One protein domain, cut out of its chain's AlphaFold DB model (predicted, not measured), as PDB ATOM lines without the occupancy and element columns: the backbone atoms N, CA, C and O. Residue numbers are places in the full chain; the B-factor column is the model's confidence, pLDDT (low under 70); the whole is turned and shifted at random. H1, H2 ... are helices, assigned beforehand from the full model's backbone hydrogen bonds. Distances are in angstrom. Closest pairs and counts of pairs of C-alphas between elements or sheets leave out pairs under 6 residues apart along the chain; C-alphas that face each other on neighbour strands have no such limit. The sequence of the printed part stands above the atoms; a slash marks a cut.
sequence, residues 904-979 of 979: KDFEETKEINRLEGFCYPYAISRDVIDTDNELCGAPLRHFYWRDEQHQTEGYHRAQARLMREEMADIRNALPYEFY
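AT A GLANCE: This is residues 904 to 979 of the 979 residues of an uncharacterized protein of Carpinus fangiana (UniProt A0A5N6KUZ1). With little regular structure, this model is a compact head of loops holding the short helix H1, with an arm made by the far part of the long helix H2 and the tail after it. Residues 962 to 979 stick out, and this arm makes the length. The printed part has 76 residues, 26 of them in two named helices, H1 then H2, with no named strand: all helix. It is only just loose, close to extended, with a radius of gyration of the C-alphas of 16.9 A and spans of 58 by 25 by 20 A.

HOW THE PARTS SIT: Look first at H2, residues 953 to 973; its residues 962 to 973 stand free, as do residues 974 to 979. H1, residues 920 to 924, is apart from H2, with no C-alpha within 8 A of it. In H1 and H2 every O i to N i+4 pair is within hydrogen-bond range.

IN THESE COORDINATES: Find C-alpha 953 at (45.261, 26.215, 5.547); from there H2 runs 30.3 A to C-alpha 973 at (27.629, 6.009, -8.661). H1 begins at C-alpha 920, (52.726, 40.555, 6.613), and measures 6.4 A.

THE WHOLE: The farthest C-alphas, Leu 935 and Glu 977, are 57.8 A apart. Without residues 962 to 979 the body spans 29 by 20 by 19 A. The printed part has no cut; the link from H1 to H2, 28 residues, is long. Look for pLDDT under 70 at residues 926 to 931 and 969 to 979.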
ATOM      1  N   LYS A 904      31.412  29.791   8.046       94.06
ATOM      2  CA  LYS A 904      30.894  28.881   9.077       94.06
ATOM      3  C   LYS A 904      30.209  27.628   8.528       94.06
ATOM      4  O   LYS A 904      29.971  26.713   9.308       94.06
ATOM      5  N   ASP A 905      29.943  27.566   7.224       93.00
ATOM      6  CA  ASP A 905      29.296  26.408   6.593       93.00
ATOM      7  C   ASP A 905      30.290  25.247   6.369       93.00
ATOM      8  O   ASP A 905      29.890  24.123   6.067       93.00
ATOM      9  N   PHE A 906      31.591  25.500   6.562       92.31
ATOM     10  CA  PHE A 906      32.655  24.499   6.527       92.31
ATOM     11  C   PHE A 906      33.383  24.492   7.877       92.31
ATOM     12  O   PHE A 906      33.911  25.513   8.322       92.31
ATOM     13  N   GLU A 907      33.455  23.321   8.512       92.44
ATOM     14  CA  GLU A 907      34.121  23.118   9.807       92.44
ATOM     15  C   GLU A 907      35.597  23.563   9.774       92.44
ATOM     16  O   GLU A 907      36.122  24.085  10.758       92.44
ATOM     17  N   GLU A 908      36.251  23.444   8.614       90.31
ATOM     18  CA  GLU A 908      37.631  23.878   8.387       90.31
ATOM     19  C   GLU A 908      37.832  25.401   8.329       90.31
ATOM     20  O   GLU A 908      38.965  25.866   8.465       90.31
ATOM     21  N   THR A 909      36.771  26.185   8.106       93.19
ATOM     22  CA  THR A 909      36.848  27.651   7.958       93.19
ATOM     23  C   THR A 909      35.993  28.427   8.955       93.19
ATOM     24  O   THR A 909      35.990  29.656   8.919       93.19
ATOM     25  N   LYS A 910      35.334  27.746   9.900       94.06
ATOM     26  CA  LYS A 910      34.462  28.347  10.927       94.06
ATOM     27  C   LYS A 910      35.104  29.462  11.763       94.06
ATOM     28  O   LYS A 910      34.392  30.324  12.279       94.06
ATOM     29  N   GLU A 911      36.430  29.437  11.912       92.19
ATOM     30  CA  GLU A 911      37.209  30.431  12.661       92.19
ATOM     31  C   GLU A 911      37.608  31.648  11.806       92.19
ATOM     32  O   GLU A 911      37.996  32.678  12.362       92.19
ATOM     33  N   ILE A 912      37.464  31.585  10.475       93.75
ATOM     34  CA  ILE A 912      37.787  32.697   9.577       93.75
ATOM     35  C   ILE A 912      36.806  33.851   9.811       93.75
ATOM     36  O   ILE A 912      35.603  33.750   9.575       93.75
ATOM     37  N   ASN A 913      37.357  34.982  10.249       93.62
ATOM     38  CA  ASN A 913      36.640  36.233  10.499       93.62
ATOM     39  C   ASN A 913      37.256  37.442   9.767       93.62
ATOM     40  O   ASN A 913      36.653  38.513   9.741       93.62
ATOM     41  N   ARG A 914      38.420  37.278   9.121       93.62
ATOM     42  CA  ARG A 914      39.092  38.299   8.300       93.62
ATOM     43  C   ARG A 914      39.154  37.839   6.845       93.62
ATOM     44  O   ARG A 914      40.064  37.121   6.435       93.62
ATOM     45  N   LEU A 915      38.151  38.253   6.071       92.81
ATOM     46  CA  LEU A 915      37.985  37.905   4.652       92.81
ATOM     47  C   LEU A 915      38.806  38.788   3.700       92.81
ATOM     48  O   LEU A 915      38.873  38.511   2.502       92.81
ATOM     49  N   GLU A 916      39.417  39.852   4.214       90.56
ATOM     50  CA  GLU A 916      40.142  40.852   3.433       90.56
ATOM     51  C   GLU A 916      41.546  41.084   3.988       90.56
ATOM     52  O   GLU A 916      41.758  41.056   5.202       90.56
ATOM     53  N   GLY A 917      42.494  41.353   3.088       89.94
ATOM     54  CA  GLY A 917      43.898  41.547   3.447       89.94
ATOM     55  C   GLY A 917      44.569  40.282   3.996       89.94
ATOM     56  O   GLY A 917      43.980  39.206   4.059       89.94
ATOM     57  N   PHE A 918      45.831  40.432   4.387       92.56
ATOM     58  CA  PHE A 918      46.659  39.398   5.010       92.56
ATOM     59  C   PHE A 918      47.570  40.047   6.058       92.56
ATOM     60  O   PHE A 918      47.770  41.263   6.041       92.56
ATOM     61  N   CYS A 919      48.161  39.253   6.953       91.62
ATOM     62  CA  CYS A 919      49.170  39.764   7.882       91.62
ATOM     63  C   CYS A 919      50.591  39.542   7.340       91.62
ATOM     64  O   CYS A 919      50.997  38.405   7.096       91.62
ATOM     65  N   TYR A 920      51.375  40.614   7.190       90.25
ATOM     66  CA  TYR A 920      52.726  40.555   6.613       90.25
ATOM     67  C   TYR A 920      53.677  39.548   7.311       90.25
ATOM     68  O   TYR A 920      54.299  38.756   6.599       90.25
ATOM     69  N   PRO A 921      53.749  39.466   8.659       88.94
ATOM     70  CA  PRO A 921      54.432  38.380   9.375       88.94
ATOM     71  C   PRO A 921      54.098  36.947   8.912       88.94
ATOM     72  O   PRO A 921      55.011  36.128   8.788       88.94
ATOM     73  N   TYR A 922      52.831  36.629   8.614       88.31
ATOM     74  CA  TYR A 922      52.435  35.294   8.134       88.31
ATOM     75  C   TYR A 922      52.793  35.055   6.659       88.31
ATOM     76  O   TYR A 922      53.080  33.918   6.275       88.31
ATOM     77  N   ALA A 923      52.836  36.114   5.847       86.50
ATOM     78  CA  ALA A 923      53.250  36.041   4.447       86.50
ATOM     79  C   ALA A 923      54.754  35.760   4.280       86.50
ATOM     80  O   ALA A 923      55.151  35.018   3.381       86.50
ATOM     81  N   ILE A 924      55.605  36.339   5.138       82.75
ATOM     82  CA  ILE A 924      57.067  36.157   5.048       82.75
ATOM     83  C   ILE A 924      57.575  34.890   5.746       82.75
ATOM     84  O   ILE A 924      58.668  34.415   5.423       82.75
ATOM     85  N   SER A 925      56.820  34.352   6.706       73.88
ATOM     86  CA  SER A 925      57.232  33.183   7.478       73.88
ATOM     87  C   SER A 925      56.959  31.875   6.727       73.88
ATOM     88  O   SER A 925      55.899  31.666   6.129       73.88
ATOM     89  N   ARG A 926      57.946  30.974   6.760       61.62
ATOM     90  CA  ARG A 926      57.872  29.640   6.147       61.62
ATOM     91  C   ARG A 926      57.159  28.670   7.083       61.62
ATOM     92  O   ARG A 926      56.169  28.052   6.693       61.62
ATOM     93  N   ASP A 927      57.605  28.644   8.331       57.12
ATOM     94  CA  ASP A 927      57.196  27.706   9.373       57.12
ATOM     95  C   ASP A 927      56.044  28.272  10.225       57.12
ATOM     96  O   ASP A 927      56.081  28.266  11.454       57.12
ATOM     97  N   VAL A 928      55.008  28.799   9.557       59.78
ATOM     98  CA  VAL A 928      53.770  29.240  10.224       59.78
ATOM     99  C   VAL A 928      52.964  28.016  10.648       59.78
ATOM    100  O   VAL A 928      52.170  27.477   9.880       59.78
ATOM    101  N   ILE A 929      53.193  27.599  11.890       56.22
ATOM    102  CA  ILE A 929      52.204  26.909  12.722       56.22
ATOM    103  C   ILE A 929      51.080  27.921  13.036       56.22
ATOM    104  O   ILE A 929      51.298  29.129  12.952       56.22
ATOM    105  N   ASP A 930      49.888  27.459  13.419       65.62
ATOM    106  CA  ASP A 930      48.719  28.290  13.774       65.62
ATOM    107  C   ASP A 930      48.857  29.057  15.119       65.62
ATOM    108  O   ASP A 930      47.926  29.159  15.920       65.62
ATOM    109  N   THR A 931      50.055  29.581  15.384       68.56
ATOM    110  CA  THR A 931      50.425  30.392  16.547       68.56
ATOM    111  C   THR A 931      49.930  31.825  16.411       68.56
ATOM    112  O   THR A 931      50.129  32.451  15.367       68.56
ATOM    113  N   ASP A 932      49.393  32.377  17.495       77.56
ATOM    114  CA  ASP A 932      49.096  33.802  17.604       77.56
ATOM    115  C   ASP A 932      50.363  34.652  17.430       77.56
ATOM    116  O   ASP A 932      51.358  34.475  18.133       77.56
ATOM    117  N   ASN A 933      50.325  35.599  16.491       81.31
ATOM    118  CA  ASN A 933      51.352  36.620  16.328       81.31
ATOM    119  C   ASN A 933      50.811  37.969  16.819       81.31
ATOM    120  O   ASN A 933      49.808  38.466  16.301       81.31
ATOM    121  N   GLU A 934      51.492  38.574  17.794       83.81
ATOM    122  CA  GLU A 934      51.087  39.835  18.432       83.81
ATOM    123  C   GLU A 934      50.892  40.974  17.417       83.81
ATOM    124  O   GLU A 934      49.911  41.710  17.500       83.81
ATOM    125  N   LEU A 935      51.750  41.059  16.392       87.94
ATOM    126  CA  LEU A 935      51.659  42.068  15.325       87.94
ATOM    127  C   LEU A 935      50.447  41.858  14.399       87.94
ATOM    128  O   LEU A 935      50.051  42.777  13.687       87.94
ATOM    129  N   CYS A 936      49.869  40.654  14.389       88.50
ATOM    130  CA  CYS A 936      48.666  40.325  13.627       88.50
ATOM    131  C   CYS A 936      47.379  40.457  14.452       88.50
ATOM    132  O   CYS A 936      46.295  40.543  13.871       88.50
ATOM    133  N   GLY A 937      47.465  40.432  15.788       89.06
ATOM    134  CA  GLY A 937      46.309  40.477  16.689       89.06
ATOM    135  C   GLY A 937      45.258  39.388  16.422       89.06
ATOM    136  O   GLY A 937      44.066  39.649  16.589       89.06
ATOM    137  N   ALA A 938      45.677  38.238  15.878       89.44
ATOM    138  CA  ALA A 938      44.889  37.026  15.608       89.44
ATOM    139  C   ALA A 938      45.800  35.914  15.037       89.44
ATOM    140  O   ALA A 938      46.784  36.249  14.365       89.44
ATOM    141  N   PRO A 939      45.458  34.622  15.204       90.31
ATOM    142  CA  PRO A 939      46.162  33.497  14.584       90.31
ATOM    143  C   PRO A 939      45.881  33.425  13.074       90.31
ATOM    144  O   PRO A 939      44.922  34.030  12.584       90.31
ATOM    145  N   LEU A 940      46.688  32.669  12.319       89.06
ATOM    146  CA  LEU A 940      46.542  32.569  10.859       89.06
ATOM    147  C   LEU A 940      45.156  32.040  10.442       89.06
ATOM    148  O   LEU A 940      44.549  32.607   9.535       89.06
ATOM    149  N   ARG A 941      44.613  31.030  11.132       89.81
ATOM    150  CA  ARG A 941      43.266  30.465  10.896       89.81
ATOM    151  C   ARG A 941      42.088  31.444  11.004       89.81
ATOM    152  O   ARG A 941      40.992  31.102  10.575       89.81
ATOM    153  N   HIS A 942      42.280  32.660  11.527       92.19
ATOM    154  CA  HIS A 942      41.251  33.711  11.478       92.19
ATOM    155  C   HIS A 942      41.194  34.454  10.130       92.19
ATOM    156  O   HIS A 942      40.222  35.171   9.877       92.19
ATOM    157  N   PHE A 943      42.206  34.315   9.269       92.94
ATOM    158  CA  PHE A 943      42.298  34.986   7.970       92.94
ATOM    159  C   PHE A 943      41.894  34.052   6.819       92.94
ATOM    160  O   PHE A 943      42.136  32.846   6.862       92.94
ATOM    161  N   TYR A 944      41.328  34.621   5.752       94.56
ATOM    162  CA  TYR A 944      41.106  33.919   4.481       94.56
ATOM    163  C   TYR A 944      42.372  33.882   3.609       94.56
ATOM    164  O   TYR A 944      42.670  32.855   3.002       94.56
ATOM    165  N   TRP A 945      43.154  34.969   3.589       93.88
ATOM    166  CA  TRP A 945      44.417  35.067   2.848       93.88
ATOM    167  C   TRP A 945      45.632  34.907   3.774       93.88
ATOM    168  O   TRP A 945      45.707  35.536   4.831       93.88
ATOM    169  N   ARG A 946      46.611  34.092   3.361       90.75
ATOM    170  CA  ARG A 946      47.920  33.961   4.025       90.75
ATOM    171  C   ARG A 946      48.880  35.071   3.603       90.75
ATOM    172  O   ARG A 946      49.612  35.600   4.437       90.75
ATOM    173  N   ASP A 947      48.901  35.377   2.311       90.38
ATOM    174  CA  ASP A 947      49.721  36.426   1.710       90.38
ATOM    175  C   ASP A 947      48.911  37.222   0.672       90.38
ATOM    176  O   ASP A 947      47.683  37.254   0.723       90.38
ATOM    177  N   GLU A 948      49.579  37.906  -0.254       89.69
ATOM    178  CA  GLU A 948      48.912  38.712  -1.275       89.69
ATOM    179  C   GLU A 948      48.055  37.905  -2.277       89.69
ATOM    180  O   GLU A 948      47.183  38.491  -2.918       89.69
ATOM    181  N   GLN A 949      48.267  36.588  -2.413       87.88
ATOM    182  CA  GLN A 949      47.647  35.754  -3.456       87.88
ATOM    183  C   GLN A 949      47.143  34.380  -2.962       87.88
ATOM    184  O   GLN A 949      46.232  33.820  -3.568       87.88
ATOM    185  N   HIS A 950      47.710  33.821  -1.888       90.44
ATOM    186  CA  HIS A 950      47.406  32.466  -1.409       90.44
ATOM    187  C   HIS A 950      46.404  32.472  -0.248       90.44
ATOM    188  O   HIS A 950      46.495  33.299   0.664       90.44
ATOM    189  N   GLN A 951      45.481  31.511  -0.245       91.75
ATOM    190  CA  GLN A 951      44.541  31.279   0.853       91.75
ATOM    191  C   GLN A 951      45.217  30.598   2.068       91.75
ATOM    192  O   GLN A 951      46.368  30.156   2.003       91.75
ATOM    193  N   THR A 952      44.525  30.542   3.208       90.94
ATOM    194  CA  THR A 952      45.011  29.892   4.443       90.94
ATOM    195  C   THR A 952      44.793  28.373   4.463       90.94
ATOM    196  O   THR A 952      44.165  27.792   3.577       90.94
ATOM    197  N   GLU A 953      45.340  27.683   5.474       87.00
ATOM    198  CA  GLU A 953      45.261  26.215   5.547       87.00
ATOM    199  C   GLU A 953      43.817  25.698   5.669       87.00
ATOM    200  O   GLU A 953      43.500  24.679   5.061       87.00
ATOM    201  N   GLY A 954      42.921  26.415   6.359       88.81
ATOM    202  CA  GLY A 954      41.500  26.051   6.456       88.81
ATOM    203  C   GLY A 954      40.821  25.928   5.086       88.81
ATOM    204  O   GLY A 954      40.155  24.930   4.811       88.81
ATOM    205  N   TYR A 955      41.094  26.870   4.176       92.62
ATOM    206  CA  TYR A 955      40.632  26.807   2.786       92.62
ATOM    207  C   TYR A 955      41.156  25.555   2.067       92.62
ATOM    208  O   TYR A 955      40.390  24.826   1.440       92.62
ATOM    209  N   HIS A 956      42.453  25.256   2.194       91.38
ATOM    210  CA  HIS A 956      43.053  24.076   1.564       91.38
ATOM    211  C   HIS A 956      42.594  22.744   2.187       91.38
ATOM    212  O   HIS A 956      42.538  21.733   1.485       91.38
ATOM    213  N   ARG A 957      42.216  22.724   3.471       89.19
ATOM    214  CA  ARG A 957      41.585  21.557   4.108       89.19
ATOM    215  C   ARG A 957      40.160  21.346   3.590       89.19
ATOM    216  O   ARG A 957      39.853  20.230   3.177       89.19
ATOM    217  N   ALA A 958      39.340  22.399   3.505       90.75
ATOM    218  CA  ALA A 958      38.005  22.332   2.896       90.75
ATOM    219  C   ALA A 958      38.071  21.874   1.426       90.75
ATOM    220  O   ALA A 958      37.344  20.969   1.020       90.75
ATOM    221  N   GLN A 959      39.008  22.428   0.648       91.81
ATOM    222  CA  GLN A 959      39.312  22.017  -0.728       91.81
ATOM    223  C   GLN A 959      39.613  20.511  -0.817       91.81
ATOM    224  O   GLN A 959      38.973  19.795  -1.586       91.81
ATOM    225  N   ALA A 960      40.546  20.015   0.001       87.94
ATOM    226  CA  ALA A 960      40.922  18.603   0.013       87.94
ATOM    227  C   ALA A 960      39.787  17.680   0.496       87.94
ATOM    228  O   ALA A 960      39.659  16.560  -0.006       87.94
ATOM    229  N   ARG A 961      38.945  18.133   1.439       87.56
ATOM    230  CA  ARG A 961      37.764  17.382   1.883       87.56
ATOM    231  C   ARG A 961      36.739  17.235   0.761       87.56
ATOM    232  O   ARG A 961      36.298  16.118   0.510       87.56
ATOM    233  N   LEU A 962      36.385  18.323   0.084       89.00
ATOM    234  CA  LEU A 962      35.345  18.299  -0.946       89.00
ATOM    235  C   LEU A 962      35.779  17.475  -2.165       89.00
ATOM    236  O   LEU A 962      35.011  16.639  -2.624       89.00
ATOM    237  N   MET A 963      37.042  17.596  -2.602       86.75
ATOM    238  CA  MET A 963      37.616  16.709  -3.629       86.75
ATOM    239  C   MET A 963      37.518  15.222  -3.240       86.75
ATOM    240  O   MET A 963      37.265  14.369  -4.087       86.75
ATOM    241  N   ARG A 964      37.723  14.890  -1.955       81.81
ATOM    242  CA  ARG A 964      37.583  13.518  -1.435       81.81
ATOM    243  C   ARG A 964      36.127  13.043  -1.447       81.81
ATOM    244  O   ARG A 964      35.894  11.858  -1.667       81.81
ATOM    245  N   GLU A 965      35.176  13.923  -1.155       83.00
ATOM    246  CA  GLU A 965      33.742  13.605  -1.097       83.00
ATOM    247  C   GLU A 965      33.179  13.379  -2.503       83.00
ATOM    248  O   GLU A 965      32.648  12.306  -2.774       83.00
ATOM    249  N   GLU A 966      33.459  14.290  -3.434       76.56
ATOM    250  CA  GLU A 966      33.075  14.183  -4.846       76.56
ATOM    251  C   GLU A 966      33.624  12.901  -5.510       76.56
ATOM    252  O   GLU A 966      32.888  12.168  -6.172       76.56
ATOM    253  N   MET A 967      34.888  12.539  -5.249       72.88
ATOM    254  CA  MET A 967      35.452  11.253  -5.694       72.88
ATOM    255  C   MET A 967      34.780  10.025  -5.055       72.88
ATOM    256  O   MET A 967      34.682   8.976  -5.696       72.88
ATOM    257  N   ALA A 968      34.368  10.112  -3.787       70.75
ATOM    258  CA  ALA A 968      33.750   8.993  -3.080       70.75
ATOM    259  C   ALA A 968      32.328   8.726  -3.590       70.75
ATOM    260  O   ALA A 968      31.971   7.568  -3.810       70.75
ATOM    261  N   ASP A 969      31.554   9.779  -3.844       60.03
ATOM    262  CA  ASP A 969      30.203   9.667  -4.388       60.03
ATOM    263  C   ASP A 969      30.221   9.111  -5.816       60.03
ATOM    264  O   ASP A 969      29.443   8.210  -6.132       60.03
ATOM    265  N   ILE A 970      31.173   9.532  -6.657       53.69
ATOM    266  CA  ILE A 970      31.309   8.986  -8.016       53.69
ATOM    267  C   ILE A 970      31.744   7.512  -7.993       53.69
ATOM    268  O   ILE A 970      31.209   6.711  -8.760       53.69
ATOM    269  N   ARG A 971      32.619   7.100  -7.063       52.91
ATOM    270  CA  ARG A 971      32.936   5.673  -6.851       52.91
ATOM    271  C   ARG A 971      31.695   4.841  -6.492       52.91
ATOM    272  O   ARG A 971      31.651   3.663  -6.831       52.91
ATOM    273  N   ASN A 972      30.710   5.433  -5.817       43.91
ATOM    274  CA  ASN A 972      29.450   4.773  -5.467       43.91
ATOM    275  C   ASN A 972      28.390   4.859  -6.588       43.91
ATOM    276  O   ASN A 972      27.443   4.076  -6.581       43.91
ATOM    277  N   ALA A 973      28.537   5.798  -7.530       38.78
ATOM    278  CA  ALA A 973      27.629   6.009  -8.661       38.78
ATOM    279  C   ALA A 973      28.027   5.237  -9.934       38.78
ATOM    280  O   ALA A 973      27.175   4.986 -10.787       38.78
ATOM    281  N   LEU A 974      29.300   4.850 -10.075       32.84
ATOM    282  CA  LEU A 974      29.744   3.953 -11.143       32.84
ATOM    283  C   LEU A 974      29.160   2.539 -10.930       32.84
ATOM    284  O   LEU A 974      29.264   1.998  -9.825       32.84
ATOM    285  N   PRO A 975      28.552   1.911 -11.957       31.31
ATOM    286  CA  PRO A 975      28.037   0.549 -11.845       31.31
ATOM    287  C   PRO A 975      29.176  -0.454 -11.615       31.31
ATOM    288  O   PRO A 975      30.306  -0.254 -12.052       31.31
ATOM    289  N   TYR A 976      28.860  -1.558 -10.933       33.44
ATOM    290  CA  TYR A 976      29.825  -2.482 -10.315       33.44
ATOM    291  C   TYR A 976      30.559  -3.431 -11.297       33.44
ATOM    292  O   TYR A 976      30.886  -4.565 -10.948       33.44
ATOM    293  N   GLU A 977      30.820  -2.977 -12.524       28.47
ATOM    294  CA  GLU A 977      31.483  -3.728 -13.597       28.47
ATOM    295  C   GLU A 977      32.584  -2.889 -14.271       28.47
ATOM    296  O   GLU A 977      32.402  -2.419 -15.384       28.47
ATOM    297  N   PHE A 978      33.724  -2.705 -13.594       27.20
ATOM    298  CA  PHE A 978      35.079  -2.724 -14.181       27.20
ATOM    299  C   PHE A 978      36.120  -2.726 -13.042       27.20
ATOM    300  O   PHE A 978      36.192  -1.786 -12.253       27.20
ATOM    301  N   TYR A 979      36.893  -3.813 -12.955       31.31
ATOM    302  CA  TYR A 979      37.956  -4.094 -11.976       31.31
ATOM    303  C   TYR A 979      39.155  -4.718 -12.703       31.31
ATOM    304  O   TYR A 979      38.901  -5.475 -13.670       31.31
TER     305      TYR A 979